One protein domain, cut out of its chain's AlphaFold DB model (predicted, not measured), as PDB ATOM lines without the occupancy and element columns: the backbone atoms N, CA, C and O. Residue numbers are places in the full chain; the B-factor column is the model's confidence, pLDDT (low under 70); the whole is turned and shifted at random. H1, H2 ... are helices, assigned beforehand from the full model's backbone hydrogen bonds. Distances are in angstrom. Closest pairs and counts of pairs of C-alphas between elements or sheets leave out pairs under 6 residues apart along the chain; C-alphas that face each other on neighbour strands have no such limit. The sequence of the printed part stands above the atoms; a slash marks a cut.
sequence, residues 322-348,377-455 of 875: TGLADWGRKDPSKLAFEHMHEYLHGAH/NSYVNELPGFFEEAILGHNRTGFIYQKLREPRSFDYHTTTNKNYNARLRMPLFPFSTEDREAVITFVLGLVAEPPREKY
ATOM      1  N   THR A 322     -23.131  13.547  25.255       81.81
ATOM      2  CA  THR A 322     -24.176  12.796  25.967       81.81
ATOM      3  C   THR A 322     -25.359  12.561  25.032       81.81
ATOM      4  O   THR A 322     -25.769  13.461  24.302       81.81
ATOM      5  N   GLY A 323     -25.925  11.353  25.062       83.69
ATOM      6  CA  GLY A 323     -27.157  11.065  24.336       83.69
ATOM      7  C   GLY A 323     -28.296  11.965  24.819       83.69
ATOM      8  O   GLY A 323     -28.522  12.083  26.019       83.69
ATOM      9  N   LEU A 324     -29.019  12.581  23.883       86.12
ATOM     10  CA  LEU A 324     -30.159  13.460  24.177       86.12
ATOM     11  C   LEU A 324     -31.489  12.698  24.317       86.12
ATOM     12  O   LEU A 324     -32.548  13.309  24.432       86.12
ATOM     13  N   ALA A 325     -31.456  11.362  24.310       82.81
ATOM     14  CA  ALA A 325     -32.630  10.566  24.647       82.81
ATOM     15  C   ALA A 325     -33.090  10.908  26.076       82.81
ATOM     16  O   ALA A 325     -32.256  11.085  26.961       82.81
ATOM     17  N   ASP A 326     -34.404  11.014  26.287       84.88
ATOM     18  CA  ASP A 326     -35.024  11.429  27.557       84.88
ATOM     19  C   ASP A 326     -34.749  12.860  28.024       84.88
ATOM     20  O   ASP A 326     -35.144  13.228  29.139       84.88
ATOM     21  N   TRP A 327     -34.133  13.706  27.195       87.62
ATOM     22  CA  TRP A 327     -33.860  15.084  27.589       87.62
ATOM     23  C   TRP A 327     -35.146  15.803  28.021       87.62
ATOM     24  O   TRP A 327     -35.185  16.412  29.094       87.62
ATOM     25  N   GLY A 328     -36.243  15.616  27.276       85.44
ATOM     26  CA  GLY A 328     -37.562  16.191  27.564       85.44
ATOM     27  C   GLY A 328     -38.170  15.809  28.922       85.44
ATOM     28  O   GLY A 328     -39.152  16.414  29.354       85.44
ATOM     29  N   ARG A 329     -37.596  14.840  29.648       84.94
ATOM     30  CA  ARG A 329     -37.995  14.422  31.009       84.94
ATOM     31  C   ARG A 329     -36.919  14.651  32.066       84.94
ATOM     32  O   ARG A 329     -37.147  14.333  33.232       84.94
ATOM     33  N   LYS A 330     -35.766  15.218  31.701       87.44
ATOM     34  CA  LYS A 330     -34.713  15.529  32.668       87.44
ATOM     35  C   LYS A 330     -35.262  16.487  33.726       87.44
ATOM     36  O   LYS A 330     -35.912  17.473  33.395       87.44
ATOM     37  N   ASP A 331     -35.054  16.162  34.994       88.69
ATOM     38  CA  ASP A 331     -35.463  17.040  36.087       88.69
ATOM     39  C   ASP A 331     -34.571  18.296  36.073       88.69
ATOM     40  O   ASP A 331     -33.347  18.129  35.988       88.69
ATOM     41  N   PRO A 332     -35.124  19.523  36.135       90.44
ATOM     42  CA  PRO A 332     -34.313  20.737  36.128       90.44
ATOM     43  C   PRO A 332     -33.279  20.803  37.262       90.44
ATOM     44  O   PRO A 332     -32.203  21.351  37.060       90.44
ATOM     45  N   SER A 333     -33.519  20.146  38.405       91.44
ATOM     46  CA  SER A 333     -32.537  20.033  39.502       91.44
ATOM     47  C   SER A 333     -31.267  19.253  39.132       91.44
ATOM     48  O   SER A 333     -30.265  19.313  39.840       91.44
ATOM     49  N   LYS A 334     -31.290  18.503  38.022       90.00
ATOM     50  CA  LYS A 334     -30.132  17.781  37.465       90.00
ATOM     51  C   LYS A 334     -29.390  18.593  36.399       90.00
ATOM     52  O   LYS A 334     -28.568  18.028  35.666       90.00
ATOM     53  N   LEU A 335     -29.730  19.868  36.241       91.50
ATOM     54  CA  LEU A 335     -29.052  20.813  35.367       91.50
ATOM     55  C   LEU A 335     -28.234  21.768  36.232       91.50
ATOM     56  O   LEU A 335     -28.744  22.339  37.191       91.50
ATOM     57  N   ALA A 336     -26.957  21.914  35.899       90.44
ATOM     58  CA  ALA A 336     -26.080  22.854  36.573       90.44
ATOM     59  C   ALA A 336     -26.178  24.208  35.864       90.44
ATOM     60  O   ALA A 336     -25.605  24.384  34.790       90.44
ATOM     61  N   PHE A 337     -26.947  25.133  36.442       91.50
ATOM     62  CA  PHE A 337     -27.032  26.522  35.978       91.50
ATOM     63  C   PHE A 337     -25.835  27.371  36.431       91.50
ATOM     64  O   PHE A 337     -25.740  28.513  36.014       91.50
ATOM     65  N   GLU A 338     -24.913  26.821  37.228       90.81
ATOM     66  CA  GLU A 338     -23.676  27.494  37.660       90.81
ATOM     67  C   GLU A 338     -23.953  28.931  38.157       90.81
ATOM     68  O   GLU A 338     -24.830  29.109  39.004       90.81
ATOM     69  N   HIS A 339     -23.257  29.934  37.614       89.56
ATOM     70  CA  HIS A 339     -23.394  31.359  37.944       89.56
ATOM     71  C   HIS A 339     -24.202  32.145  36.893       89.56
ATOM     72  O   HIS A 339     -23.856  33.268  36.530       89.56
ATOM     73  N   MET A 340     -25.250  31.542  36.314       90.31
ATOM     74  CA  MET A 340     -26.020  32.184  35.232       90.31
ATOM     75  C   MET A 340     -26.801  33.419  35.666       90.31
ATOM     76  O   MET A 340     -27.008  34.309  34.846       90.31
ATOM     77  N   HIS A 341     -27.206  33.514  36.930       89.19
ATOM     78  CA  HIS A 341     -27.876  34.716  37.419       89.19
ATOM     79  C   HIS A 341     -26.912  35.908  37.420       89.19
ATOM     80  O   HIS A 341     -27.237  36.970  36.894       89.19
ATOM     81  N   GLU A 342     -25.701  35.707  37.943       87.00
ATOM     82  CA  GLU A 342     -24.645  36.715  37.957       87.00
ATOM     83  C   GLU A 342     -24.150  37.033  36.549       87.00
ATOM     84  O   GLU A 342     -23.934  38.197  36.242       87.00
ATOM     85  N   TYR A 343     -24.025  36.030  35.677       86.38
ATOM     86  CA  TYR A 343     -23.614  36.232  34.288       86.38
ATOM     87  C   TYR A 343     -24.567  37.171  33.539       86.38
ATOM     88  O   TYR A 343     -24.123  38.123  32.904       86.38
ATOM     89  N   LEU A 344     -25.880  36.928  33.642       86.50
ATOM     90  CA  LEU A 344     -26.886  37.750  32.966       86.50
ATOM     91  C   LEU A 344     -26.975  39.154  33.586       86.50
ATOM     92  O   LEU A 344     -26.987  40.136  32.855       86.50
ATOM     93  N   HIS A 345     -26.967  39.287  34.916       78.88
ATOM     94  CA  HIS A 345     -27.064  40.606  35.561       78.88
ATOM     95  C   HIS A 345     -25.765  41.423  35.534       78.88
ATOM     96  O   HIS A 345     -25.824  42.647  35.458       78.88
ATOM     97  N   GLY A 346     -24.602  40.773  35.584       63.41
ATOM     98  CA  GLY A 346     -23.289  41.413  35.491       63.41
ATOM     99  C   GLY A 346     -22.988  41.914  34.080       63.41
ATOM    100  O   GLY A 346     -22.452  43.007  33.922       63.41
ATOM    101  N   ALA A 347     -23.436  41.191  33.048       54.88
ATOM    102  CA  ALA A 347     -23.329  41.634  31.657       54.88
ATOM    103  C   ALA A 347     -24.186  42.878  31.334       54.88
ATOM    104  O   ALA A 347     -23.844  43.622  30.419       54.88
ATOM    105  N   HIS A 348     -25.252  43.138  32.102       45.12
ATOM    106  CA  HIS A 348     -26.097  44.341  32.000       45.12
ATOM    107  C   HIS A 348     -25.748  45.424  33.043       45.12
ATOM    108  O   HIS A 348     -26.437  46.434  33.159       45.12
ATOM    109  N   ASN A 377     -25.323  35.012   7.924       54.91
ATOM    110  CA  ASN A 377     -25.814  34.055   8.913       54.91
ATOM    111  C   ASN A 377     -26.789  34.764   9.837       54.91
ATOM    112  O   ASN A 377     -26.522  35.857  10.322       54.91
ATOM    113  N   SER A 378     -27.848  34.057  10.176       56.41
ATOM    114  CA  SER A 378     -28.855  34.483  11.127       56.41
ATOM    115  C   SER A 378     -28.382  34.371  12.581       56.41
ATOM    116  O   SER A 378     -29.216  34.261  13.468       56.41
ATOM    117  N   TYR A 379     -27.073  34.354  12.875       69.56
ATOM    118  CA  TYR A 379     -26.635  34.311  14.271       69.56
ATOM    119  C   TYR A 379     -27.021  35.616  14.963       69.56
ATOM    120  O   TYR A 379     -26.356  36.636  14.808       69.56
ATOM    121  N   VAL A 380     -28.085  35.559  15.755       71.81
ATOM    122  CA  VAL A 380     -28.537  36.683  16.570       71.81
ATOM    123  C   VAL A 380     -28.202  36.365  18.016       71.81
ATOM    124  O   VAL A 380     -28.591  35.309  18.514       71.81
ATOM    125  N   ASN A 381     -27.498  37.246  18.726       79.81
ATOM    126  CA  ASN A 381     -27.244  37.062  20.160       79.81
ATOM    127  C   ASN A 381     -28.407  37.567  21.035       79.81
ATOM    128  O   ASN A 381     -28.201  38.157  22.092       79.81
ATOM    129  N   GLU A 382     -29.642  37.372  20.583       84.56
ATOM    130  CA  GLU A 382     -30.826  37.823  21.302       84.56
ATOM    131  C   GLU A 382     -31.108  36.920  22.508       84.56
ATOM    132  O   GLU A 382     -30.959  35.694  22.445       84.56
ATOM    133  N   LEU A 383     -31.563  37.521  23.607       87.94
ATOM    134  CA  LEU A 383     -32.198  36.808  24.706       87.94
ATOM    135  C   LEU A 383     -33.627  37.328  24.884       87.94
ATOM    136  O   LEU A 383     -33.842  38.268  25.647       87.94
ATOM    137  N   PRO A 384     -34.621  36.720  24.213       92.00
ATOM    138  CA  PRO A 384     -36.009  37.102  24.413       92.00
ATOM    139  C   PRO A 384     -36.408  36.938  25.886       92.00
ATOM    140  O   PRO A 384     -36.049  35.942  26.521       92.00
ATOM    141  N   GLY A 385     -37.206  37.871  26.420       92.44
ATOM    142  CA  GLY A 385     -37.552  37.912  27.850       92.44
ATOM    143  C   GLY A 385     -38.179  36.618  28.391       92.44
ATOM    144  O   GLY A 385     -37.948  36.247  29.539       92.44
ATOM    145  N   PHE A 386     -38.894  35.861  27.548       94.38
ATOM    146  CA  PHE A 386     -39.372  34.517  27.897       94.38
ATOM    147  C   PHE A 386     -38.224  33.558  28.257       94.38
ATOM    148  O   PHE A 386     -38.312  32.819  29.240       94.38
ATOM    149  N   PHE A 387     -37.149  33.545  27.463       94.56
ATOM    150  CA  PHE A 387     -35.998  32.681  27.710       94.56
ATOM    151  C   PHE A 387     -35.158  33.183  28.878       94.56
ATOM    152  O   PHE A 387     -34.666  32.353  29.639       94.56
ATOM    153  N   GLU A 388     -35.043  34.497  29.065       94.06
ATOM    154  CA  GLU A 388     -34.416  35.077  30.255       94.06
ATOM    155  C   GLU A 388     -35.128  34.611  31.532       94.06
ATOM    156  O   GLU A 388     -34.511  33.981  32.394       94.06
ATOM    157  N   GLU A 389     -36.448  34.805  31.615       94.81
ATOM    158  CA  GLU A 389     -37.259  34.347  32.747       94.81
ATOM    159  C   GLU A 389     -37.141  32.826  32.934       94.81
ATOM    160  O   GLU A 389     -37.014  32.331  34.057       94.81
ATOM    161  N   ALA A 390     -37.110  32.061  31.839       94.62
ATOM    162  CA  ALA A 390     -36.925  30.617  31.892       94.62
ATOM    163  C   ALA A 390     -35.542  30.209  32.435       94.62
ATOM    164  O   ALA A 390     -35.453  29.201  33.138       94.62
ATOM    165  N   ILE A 391     -34.468  30.946  32.132       94.25
ATOM    166  CA  ILE A 391     -33.131  30.699  32.696       94.25
ATOM    167  C   ILE A 391     -33.142  31.007  34.194       94.25
ATOM    168  O   ILE A 391     -32.751  30.153  34.990       94.25
ATOM    169  N   LEU A 392     -33.651  32.182  34.578       92.50
ATOM    170  CA  LEU A 392     -33.734  32.637  35.971       92.50
ATOM    171  C   LEU A 392     -34.616  31.724  36.835       92.50
ATOM    172  O   LEU A 392     -34.312  31.458  37.995       92.50
ATOM    173  N   GLY A 393     -35.678  31.170  36.251       94.38
ATOM    174  CA  GLY A 393     -36.544  30.168  36.870       94.38
ATOM    175  C   GLY A 393     -35.970  28.744  36.886       94.38
ATOM    176  O   GLY A 393     -36.692  27.810  37.239       94.38
ATOM    177  N   HIS A 394     -34.711  28.547  36.476       94.31
ATOM    178  CA  HIS A 394     -34.046  27.245  36.347       94.31
ATOM    179  C   HIS A 394     -34.837  26.236  35.499       94.31
ATOM    180  O   HIS A 394     -34.931  25.049  35.817       94.31
ATOM    181  N   ASN A 395     -35.420  26.693  34.393       93.25
ATOM    182  CA  ASN A 395     -36.160  25.847  33.470       93.25
ATOM    183  C   ASN A 395     -35.227  25.213  32.432       93.25
ATOM    184  O   ASN A 395     -34.311  25.826  31.888       93.25
ATOM    185  N   ARG A 396     -35.537  23.966  32.088       92.25
ATOM    186  CA  ARG A 396     -35.005  23.239  30.938       92.25
ATOM    187  C   ARG A 396     -34.937  24.062  29.653       92.25
ATOM    188  O   ARG A 396     -33.908  24.056  28.986       92.25
ATOM    189  N   THR A 397     -36.030  24.731  29.302       92.94
ATOM    190  CA  THR A 397     -36.119  25.501  28.057       92.94
ATOM    191  C   THR A 397     -35.061  26.602  28.027       92.94
ATOM    192  O   THR A 397     -34.280  26.665  27.080       92.94
ATOM    193  N   GLY A 398     -34.958  27.377  29.112       93.75
ATOM    194  CA  GLY A 398     -33.927  28.401  29.273       93.75
ATOM    195  C   GLY A 398     -32.512  27.819  29.249       93.75
ATOM    196  O   GLY A 398     -31.640  28.340  28.562       93.75
ATOM    197  N   PHE A 399     -32.294  26.674  29.908       94.44
ATOM    198  CA  PHE A 399     -30.997  25.987  29.893       94.44
ATOM    199  C   PHE A 399     -30.527  25.635  28.475       94.44
ATOM    200  O   PHE A 399     -29.367  25.874  28.143       94.44
ATOM    201  N   ILE A 400     -31.396  25.051  27.637       93.88
ATOM    202  CA  ILE A 400     -31.019  24.713  26.252       93.88
ATOM    203  C   ILE A 400     -30.786  25.985  25.448       93.88
ATOM    204  O   ILE A 400     -29.788  26.050  24.734       93.88
ATOM    205  N   TYR A 401     -31.672  26.978  25.572       94.31
ATOM    206  CA  TYR A 401     -31.538  28.233  24.838       94.31
ATOM    207  C   TYR A 401     -30.178  28.879  25.110       94.31
ATOM    208  O   TYR A 401     -29.424  29.121  24.172       94.31
ATOM    209  N   GLN A 402     -29.791  29.014  26.383       94.19
ATOM    210  CA  GLN A 402     -28.489  29.569  26.751       94.19
ATOM    211  C   GLN A 402     -27.318  28.711  26.260       94.19
ATOM    212  O   GLN A 402     -26.296  29.246  25.843       94.19
ATOM    213  N   LYS A 403     -27.452  27.376  26.260       93.12
ATOM    214  CA  LYS A 403     -26.424  26.489  25.692       93.12
ATOM    215  C   LYS A 403     -26.251  26.675  24.185       93.12
ATOM    216  O   LYS A 403     -25.133  26.519  23.709       93.12
ATOM    217  N   LEU A 404     -27.318  26.970  23.445       93.25
ATOM    218  CA  LEU A 404     -27.253  27.219  22.002       93.25
ATOM    219  C   LEU A 404     -26.847  28.659  21.667       93.25
ATOM    220  O   LEU A 404     -26.234  28.864  20.624       93.25
ATOM    221  N   ARG A 405     -27.176  29.629  22.531       92.38
ATOM    222  CA  ARG A 405     -26.815  31.043  22.376       92.38
ATOM    223  C   ARG A 405     -25.356  31.298  22.743       92.38
ATOM    224  O   ARG A 405     -24.588  31.750  21.914       92.38
ATOM    225  N   GLU A 406     -24.955  30.950  23.962       91.44
ATOM    226  CA  GLU A 406     -23.614  31.212  24.493       91.44
ATOM    227  C   GLU A 406     -23.126  30.003  25.313       91.44
ATOM    228  O   GLU A 406     -23.154  30.010  26.549       91.44
ATOM    229  N   PRO A 407     -22.659  28.921  24.665       91.62
ATOM    230  CA  PRO A 407     -22.377  27.640  25.319       91.62
ATOM    231  C   PRO A 407     -21.342  27.724  26.447       91.62
ATOM    232  O   PRO A 407     -21.418  26.948  27.412       91.62
ATOM    233  N   ARG A 408     -20.378  28.645  26.314       89.12
ATOM    234  CA  ARG A 408     -19.290  28.855  27.272       89.12
ATOM    235  C   ARG A 408     -19.670  29.736  28.458       89.12
ATOM    236  O   ARG A 408     -18.947  29.666  29.436       89.12
ATOM    237  N   SER A 409     -20.815  30.426  28.449       89.94
ATOM    238  CA  SER A 409     -21.287  31.224  29.602       89.94
ATOM    239  C   SER A 409     -21.275  30.431  30.919       89.94
ATOM    240  O   SER A 409     -20.882  30.938  31.959       89.94
ATOM    241  N   PHE A 410     -21.583  29.134  30.873       90.12
ATOM    242  CA  PHE A 410     -21.531  28.210  32.018       90.12
ATOM    243  C   PHE A 410     -20.132  27.945  32.597       90.12
ATOM    244  O   PHE A 410     -20.022  27.239  33.595       90.12
ATOM    245  N   ASP A 411     -19.064  28.456  31.986       87.88
ATOM    246  CA  ASP A 411     -17.734  28.456  32.589       87.88
ATOM    247  C   ASP A 411     -17.482  29.704  33.470       87.88
ATOM    248  O   ASP A 411     -16.562  29.658  34.289       87.88
ATOM    249  N   TYR A 412     -18.319  30.748  33.407       86.56
ATOM    250  CA  TYR A 412     -18.219  31.966  34.230       86.56
ATOM    251  C   TYR A 412     -18.118  31.645  35.734       86.56
ATOM    252  O   TYR A 412     -18.942  30.895  36.258       86.56
ATOM    253  N   HIS A 413     -17.080  32.150  36.414       83.25
ATOM    254  CA  HIS A 413     -16.723  31.894  37.826       83.25
ATOM    255  C   HIS A 413     -16.508  30.431  38.232       83.25
ATOM    256  O   HIS A 413     -16.384  30.107  39.413       83.25
ATOM    257  N   THR A 414     -16.394  29.510  37.271       82.69
ATOM    258  CA  THR A 414     -16.173  28.081  37.570       82.69
ATOM    259  C   THR A 414     -14.814  27.552  37.113       82.69
ATOM    260  O   THR A 414     -14.486  26.391  37.381       82.69
ATOM    261  N   THR A 415     -14.008  28.355  36.409       79.56
ATOM    262  CA  THR A 415     -12.759  27.881  35.784       79.56
ATOM    263  C   THR A 415     -11.543  27.891  36.702       79.56
ATOM    264  O   THR A 415     -10.605  27.143  36.434       79.56
ATOM    265  N   THR A 416     -11.560  28.628  37.815       72.75
ATOM    266  CA  THR A 416     -10.406  28.790  38.723       72.75
ATOM    267  C   THR A 416      -9.878  27.461  39.285       72.75
ATOM    268  O   THR A 416      -8.692  27.330  39.571       72.75
ATOM    269  N   ASN A 417     -10.749  26.453  39.419       73.56
ATOM    270  CA  ASN A 417     -10.407  25.109  39.907       73.56
ATOM    271  C   ASN A 417     -10.429  24.030  38.806       73.56
ATOM    272  O   ASN A 417     -10.321  22.839  39.109       73.56
ATOM    273  N   LYS A 418     -10.604  24.413  37.537       80.31
ATOM    274  CA  LYS A 418     -10.631  23.496  36.391       80.31
ATOM    275  C   LYS A 418      -9.320  23.614  35.622       80.31
ATOM    276  O   LYS A 418      -8.881  24.710  35.288       80.31
ATOM    277  N   ASN A 419      -8.715  22.478  35.279       84.19
ATOM    278  CA  ASN A 419      -7.642  22.489  34.291       84.19
ATOM    279  C   ASN A 419      -8.201  22.824  32.896       84.19
ATOM    280  O   ASN A 419      -9.412  22.748  32.660       84.19
ATOM    281  N   TYR A 420      -7.317  23.180  31.962       86.81
ATOM    282  CA  TYR A 420      -7.709  23.610  30.617       86.81
ATOM    283  C   TYR A 420      -8.633  22.591  29.930       86.81
ATOM    284  O   TYR A 420      -9.683  22.934  29.387       86.81
ATOM    285  N   ASN A 421      -8.294  21.305  30.036       87.38
ATOM    286  CA  ASN A 421      -9.042  20.232  29.391       87.38
ATOM    287  C   ASN A 421     -10.365  19.854  30.091       87.38
ATOM    288  O   ASN A 421     -11.160  19.117  29.500       87.38
ATOM    289  N   ALA A 422     -10.648  20.352  31.300       86.06
ATOM    290  CA  ALA A 422     -11.925  20.151  32.001       86.06
ATOM    291  C   ALA A 422     -12.989  21.217  31.679       86.06
ATOM    292  O   ALA A 422     -14.138  21.061  32.095       86.06
ATOM    293  N   ARG A 423     -12.632  22.276  30.943       87.62
ATOM    294  CA  ARG A 423     -13.569  23.329  30.516       87.62
ATOM    295  C   ARG A 423     -14.586  22.824  29.487       87.62
ATOM    296  O   ARG A 423     -14.394  21.767  28.870       87.62
ATOM    297  N   LEU A 424     -15.680  23.568  29.307       88.50
ATOM    298  CA  LEU A 424     -16.741  23.206  28.367       88.50
ATOM    299  C   LEU A 424     -16.264  23.289  26.913       88.50
ATOM    300  O   LEU A 424     -15.432  24.109  26.538       88.50
ATOM    301  N   ARG A 425     -16.810  22.404  26.074       88.62
ATOM    302  CA  ARG A 425     -16.334  22.170  24.695       88.62
ATOM    303  C   ARG A 425     -17.446  22.246  23.653       88.62
ATOM    304  O   ARG A 425     -17.232  21.868  22.507       88.62
ATOM    305  N   MET A 426     -18.655  22.625  24.071       90.50
ATOM    306  CA  MET A 426     -19.770  22.797  23.146       90.50
ATOM    307  C   MET A 426     -19.463  24.013  22.266       90.50
ATOM    308  O   MET A 426     -19.195  25.077  22.827       90.50
ATOM    309  N   PRO A 427     -19.464  23.861  20.934       92.56
ATOM    310  CA  PRO A 427     -19.178  24.970  20.046       92.56
ATOM    311  C   PRO A 427     -20.389  25.891  19.914       92.56
ATOM    312  O   PRO A 427     -21.521  25.498  20.214       92.56
ATOM    313  N   LEU A 428     -20.136  27.097  19.427       91.50
ATOM    314  CA  LEU A 428     -21.154  28.072  19.079       91.50
ATOM    315  C   LEU A 428     -21.700  27.766  17.682       91.50
ATOM    316  O   LEU A 428     -20.968  27.829  16.693       91.50
ATOM    317  N   PHE A 429     -22.981  27.409  17.602       90.62
ATOM    318  CA  PHE A 429     -23.668  27.234  16.326       90.62
ATOM    319  C   PHE A 429     -24.247  28.576  15.870       90.62
ATOM    320  O   PHE A 429     -24.854  29.270  16.688       90.62
ATOM    321  N   PRO A 430     -24.108  28.939  14.585       87.00
ATOM    322  CA  PRO A 430     -24.615  30.201  14.068       87.00
ATOM    323  C   PRO A 430     -26.120  30.099  13.774       87.00
ATOM    324  O   PRO A 430     -26.540  30.060  12.624       87.00
ATOM    325  N   PHE A 431     -26.913  29.951  14.832       86.50
ATOM    326  CA  PHE A 431     -28.367  29.804  14.773       86.50
ATOM    327  C   PHE A 431     -29.086  31.130  15.013       86.50
ATOM    328  O   PHE A 431     -28.677  31.891  15.898       86.50
ATOM    329  N   SER A 432     -30.197  31.327  14.300       84.56
ATOM    330  CA  SER A 432     -31.212  32.336  14.624       84.56
ATOM    331  C   SER A 432     -31.996  31.998  15.885       84.56
ATOM    332  O   SER A 432     -31.871  30.905  16.451       84.56
ATOM    333  N   THR A 433     -32.831  32.935  16.332       84.81
ATOM    334  CA  THR A 433     -33.798  32.672  17.402       84.81
ATOM    335  C   THR A 433     -34.734  31.521  17.005       84.81
ATOM    336  O   THR A 433     -34.884  30.567  17.770       84.81
ATOM    337  N   GLU A 434     -35.249  31.520  15.777       84.31
ATOM    338  CA  GLU A 434     -36.125  30.482  15.215       84.31
ATOM    339  C   GLU A 434     -35.413  29.128  15.090       84.31
ATOM    340  O   GLU A 434     -35.971  28.095  15.467       84.31
ATOM    341  N   ASP A 435     -34.156  29.111  14.629       86.81
ATOM    342  CA  ASP A 435     -33.339  27.894  14.573       86.81
ATOM    343  C   ASP A 435     -33.186  27.274  15.968       86.81
ATOM    344  O   ASP A 435     -33.357  26.062  16.158       86.81
ATOM    345  N   ARG A 436     -32.880  28.104  16.980       90.81
ATOM    346  CA  ARG A 436     -32.769  27.647  18.373       90.81
ATOM    347  C   ARG A 436     -34.097  27.103  18.865       90.81
ATOM    348  O   ARG A 436     -34.107  26.032  19.469       90.81
ATOM    349  N   GLU A 437     -35.206  27.781  18.596       91.44
ATOM    350  CA  GLU A 437     -36.544  27.319  18.968       91.44
ATOM    351  C   GLU A 437     -36.908  25.983  18.319       91.44
ATOM    352  O   GLU A 437     -37.411  25.084  19.003       91.44
ATOM    353  N   ALA A 438     -36.594  25.800  17.036       90.69
ATOM    354  CA  ALA A 438     -36.805  24.544  16.327       90.69
ATOM    355  C   ALA A 438     -35.983  23.405  16.955       90.69
ATOM    356  O   ALA A 438     -36.513  22.323  17.244       90.69
ATOM    357  N   VAL A 439     -34.700  23.653  17.248       91.69
ATOM    358  CA  VAL A 439     -33.821  22.683  17.919       91.69
ATOM    359  C   VAL A 439     -34.317  22.372  19.333       91.69
ATOM    360  O   VAL A 439     -34.384  21.202  19.712       91.69
ATOM    361  N   ILE A 440     -34.701  23.384  20.113       92.75
ATOM    362  CA  ILE A 440     -35.250  23.220  21.466       92.75
ATOM    363  C   ILE A 440     -36.522  22.383  21.413       92.75
ATOM    364  O   ILE A 440     -36.643  21.420  22.170       92.75
ATOM    365  N   THR A 441     -37.439  22.692  20.499       91.06
ATOM    366  CA  THR A 441     -38.692  21.952  20.309       91.06
ATOM    367  C   THR A 441     -38.415  20.482  20.016       91.06
ATOM    368  O   THR A 441     -38.988  19.596  20.658       91.06
ATOM    369  N   PHE A 442     -37.472  20.202  19.114       90.81
ATOM    370  CA  PHE A 442     -37.046  18.840  18.816       90.81
ATOM    371  C   PHE A 442     -36.450  18.135  20.045       90.81
ATOM    372  O   PHE A 442     -36.876  17.030  20.384       90.81
ATOM    373  N   VAL A 443     -35.505  18.770  20.746       90.75
ATOM    374  CA  VAL A 443     -34.817  18.194  21.917       90.75
ATOM    375  C   VAL A 443     -35.779  17.958  23.085       90.75
ATOM    376  O   VAL A 443     -35.712  16.912  23.735       90.75
ATOM    377  N   LEU A 444     -36.714  18.877  23.333       88.44
ATOM    378  CA  LEU A 444     -37.779  18.719  24.327       88.44
ATOM    379  C   LEU A 444     -38.736  17.571  23.978       88.44
ATOM    380  O   LEU A 444     -39.277  16.933  24.882       88.44
ATOM    381  N   GLY A 445     -38.905  17.272  22.689       86.94
ATOM    382  CA  GLY A 445     -39.672  16.127  22.202       86.94
ATOM    383  C   GLY A 445     -38.992  14.766  22.406       86.94
ATOM    384  O   GLY A 445     -39.663  13.735  22.315       86.94
ATOM    385  N   LEU A 446     -37.688  14.719  22.711       87.06
ATOM    386  CA  LEU A 446     -36.951  13.470  22.927       87.06
ATOM    387  C   LEU A 446     -37.266  12.871  24.309       87.06
ATOM    388  O   LEU A 446     -36.585  13.140  25.302       87.06
ATOM    389  N   VAL A 447     -38.289  12.018  24.365       82.56
ATOM    390  CA  VAL A 447     -38.709  11.249  25.551       82.56
ATOM    391  C   VAL A 447     -38.699   9.742  25.242       82.56
ATOM    392  O   VAL A 447     -39.118   9.335  24.163       82.56
ATOM    393  N   ALA A 448     -38.199   8.896  26.148       69.44
ATOM    394  CA  ALA A 448     -38.027   7.455  25.908       69.44
ATOM    395  C   ALA A 448     -39.316   6.650  26.016       69.44
ATOM    396  O   ALA A 448     -39.406   5.569  25.438       69.44
ATOM    397  N   GLU A 449     -40.323   7.158  26.727       71.62
ATOM    398  CA  GLU A 449     -41.668   6.610  26.606       71.62
ATOM    399  C   GLU A 449     -42.373   7.316  25.449       71.62
ATOM    400  O   GLU A 449     -42.704   8.501  25.581       71.62
ATOM    401  N   PRO A 450     -42.630   6.618  24.330       66.94
ATOM    402  CA  PRO A 450     -43.403   7.198  23.249       66.94
ATOM    403  C   PRO A 450     -44.790   7.616  23.764       66.94
ATOM    404  O   PRO A 450     -45.319   7.003  24.706       66.94
ATOM    405  N   PRO A 451     -45.418   8.639  23.155       71.69
ATOM    406  CA  PRO A 451     -46.815   8.953  23.419       71.69
ATOM    407  C   PRO A 451     -47.668   7.684  23.328       71.69
ATOM    408  O   PRO A 451     -47.390   6.800  22.516       71.69
ATOM    409  N   ARG A 452     -48.720   7.576  24.156       79.81
ATOM    410  CA  ARG A 452     -49.647   6.429  24.087       79.81
ATOM    411  C   ARG A 452     -50.076   6.212  22.638       79.81
ATOM    412  O   ARG A 452     -50.338   7.186  21.946       79.81
ATOM    413  N   GLU A 453     -50.239   4.957  22.228       83.00
ATOM    414  CA  GLU A 453     -50.490   4.566  20.833       83.00
ATOM    415  C   GLU A 453     -51.578   5.398  20.128       83.00
ATOM    416  O   GLU A 453     -51.410   5.781  18.977       83.00
ATOM    417  N   LYS A 454     -52.646   5.767  20.850       86.69
ATOM    418  CA  LYS A 454     -53.741   6.623  20.356       86.69
ATOM    419  C   LYS A 454     -53.348   8.063  19.968       86.69
ATOM    420  O   LYS A 454     -54.138   8.735  19.321       86.69
ATOM    421  N   TYR A 455     -52.192   8.550  20.419       81.69
ATOM    422  CA  TYR A 455     -51.625   9.867  20.103       81.69
ATOM    423  C   TYR A 455     -50.468   9.773  19.103       81.69
ATOM    424  O   TYR A 455     -49.951  10.801  18.676       81.69
TER     425      TYR A 455
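AT A GLANCE: This is residues 322 to 348 and 377 to 455 of the 875 residues of an uncharacterized protein of Planctomycetaceae bacterium (UniProt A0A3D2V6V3). There is little regular structure: H3 sits in the middle of four short helices, with H4 and H2 crossing it and H1 at the end of H2, amid long loops. Residues 416 to 422 and 450 to 455 stick out. The printed part, all helix by class, has 106 residues, 38 in H1, H2, H3 and H4, in that order. It is compact, radius of gyration of the C-alphas 15.0 A, but elongated, spanning 51 by 30 by 26 A.

HOW THE PARTS SIT: Start at H4, residues 433 to 444, a helical hairpin with H3, residues 396 to 405: they touch, closest C-alphas Ile 440 and Ile 400, 6.6 A. H3 touches H2, residues 385 to 392, closest C-alphas Gly 398 and Ile 391, 4.2 A. H1, residues 340 to 347, only just touches H2, with 3 C-alpha pairs within 8 A, the closest His 341 and Leu 392, 6.4 A. In these helices every O i to N i+4 pair is within hydrogen-bond range.

IN THESE COORDINATES: Find C-alpha 433 at (-33.798, 32.672, 17.402); H4 runs 16.1 A to C-alpha 444 at (-37.779, 18.719, 24.327). H3 spans 14.2 A.

THE WHOLE: C-alphas 348 and 377 stand 25.3 A apart across the cut. The H3 to H4 link is long, 27 residues. Eight residues fall under pLDDT 70.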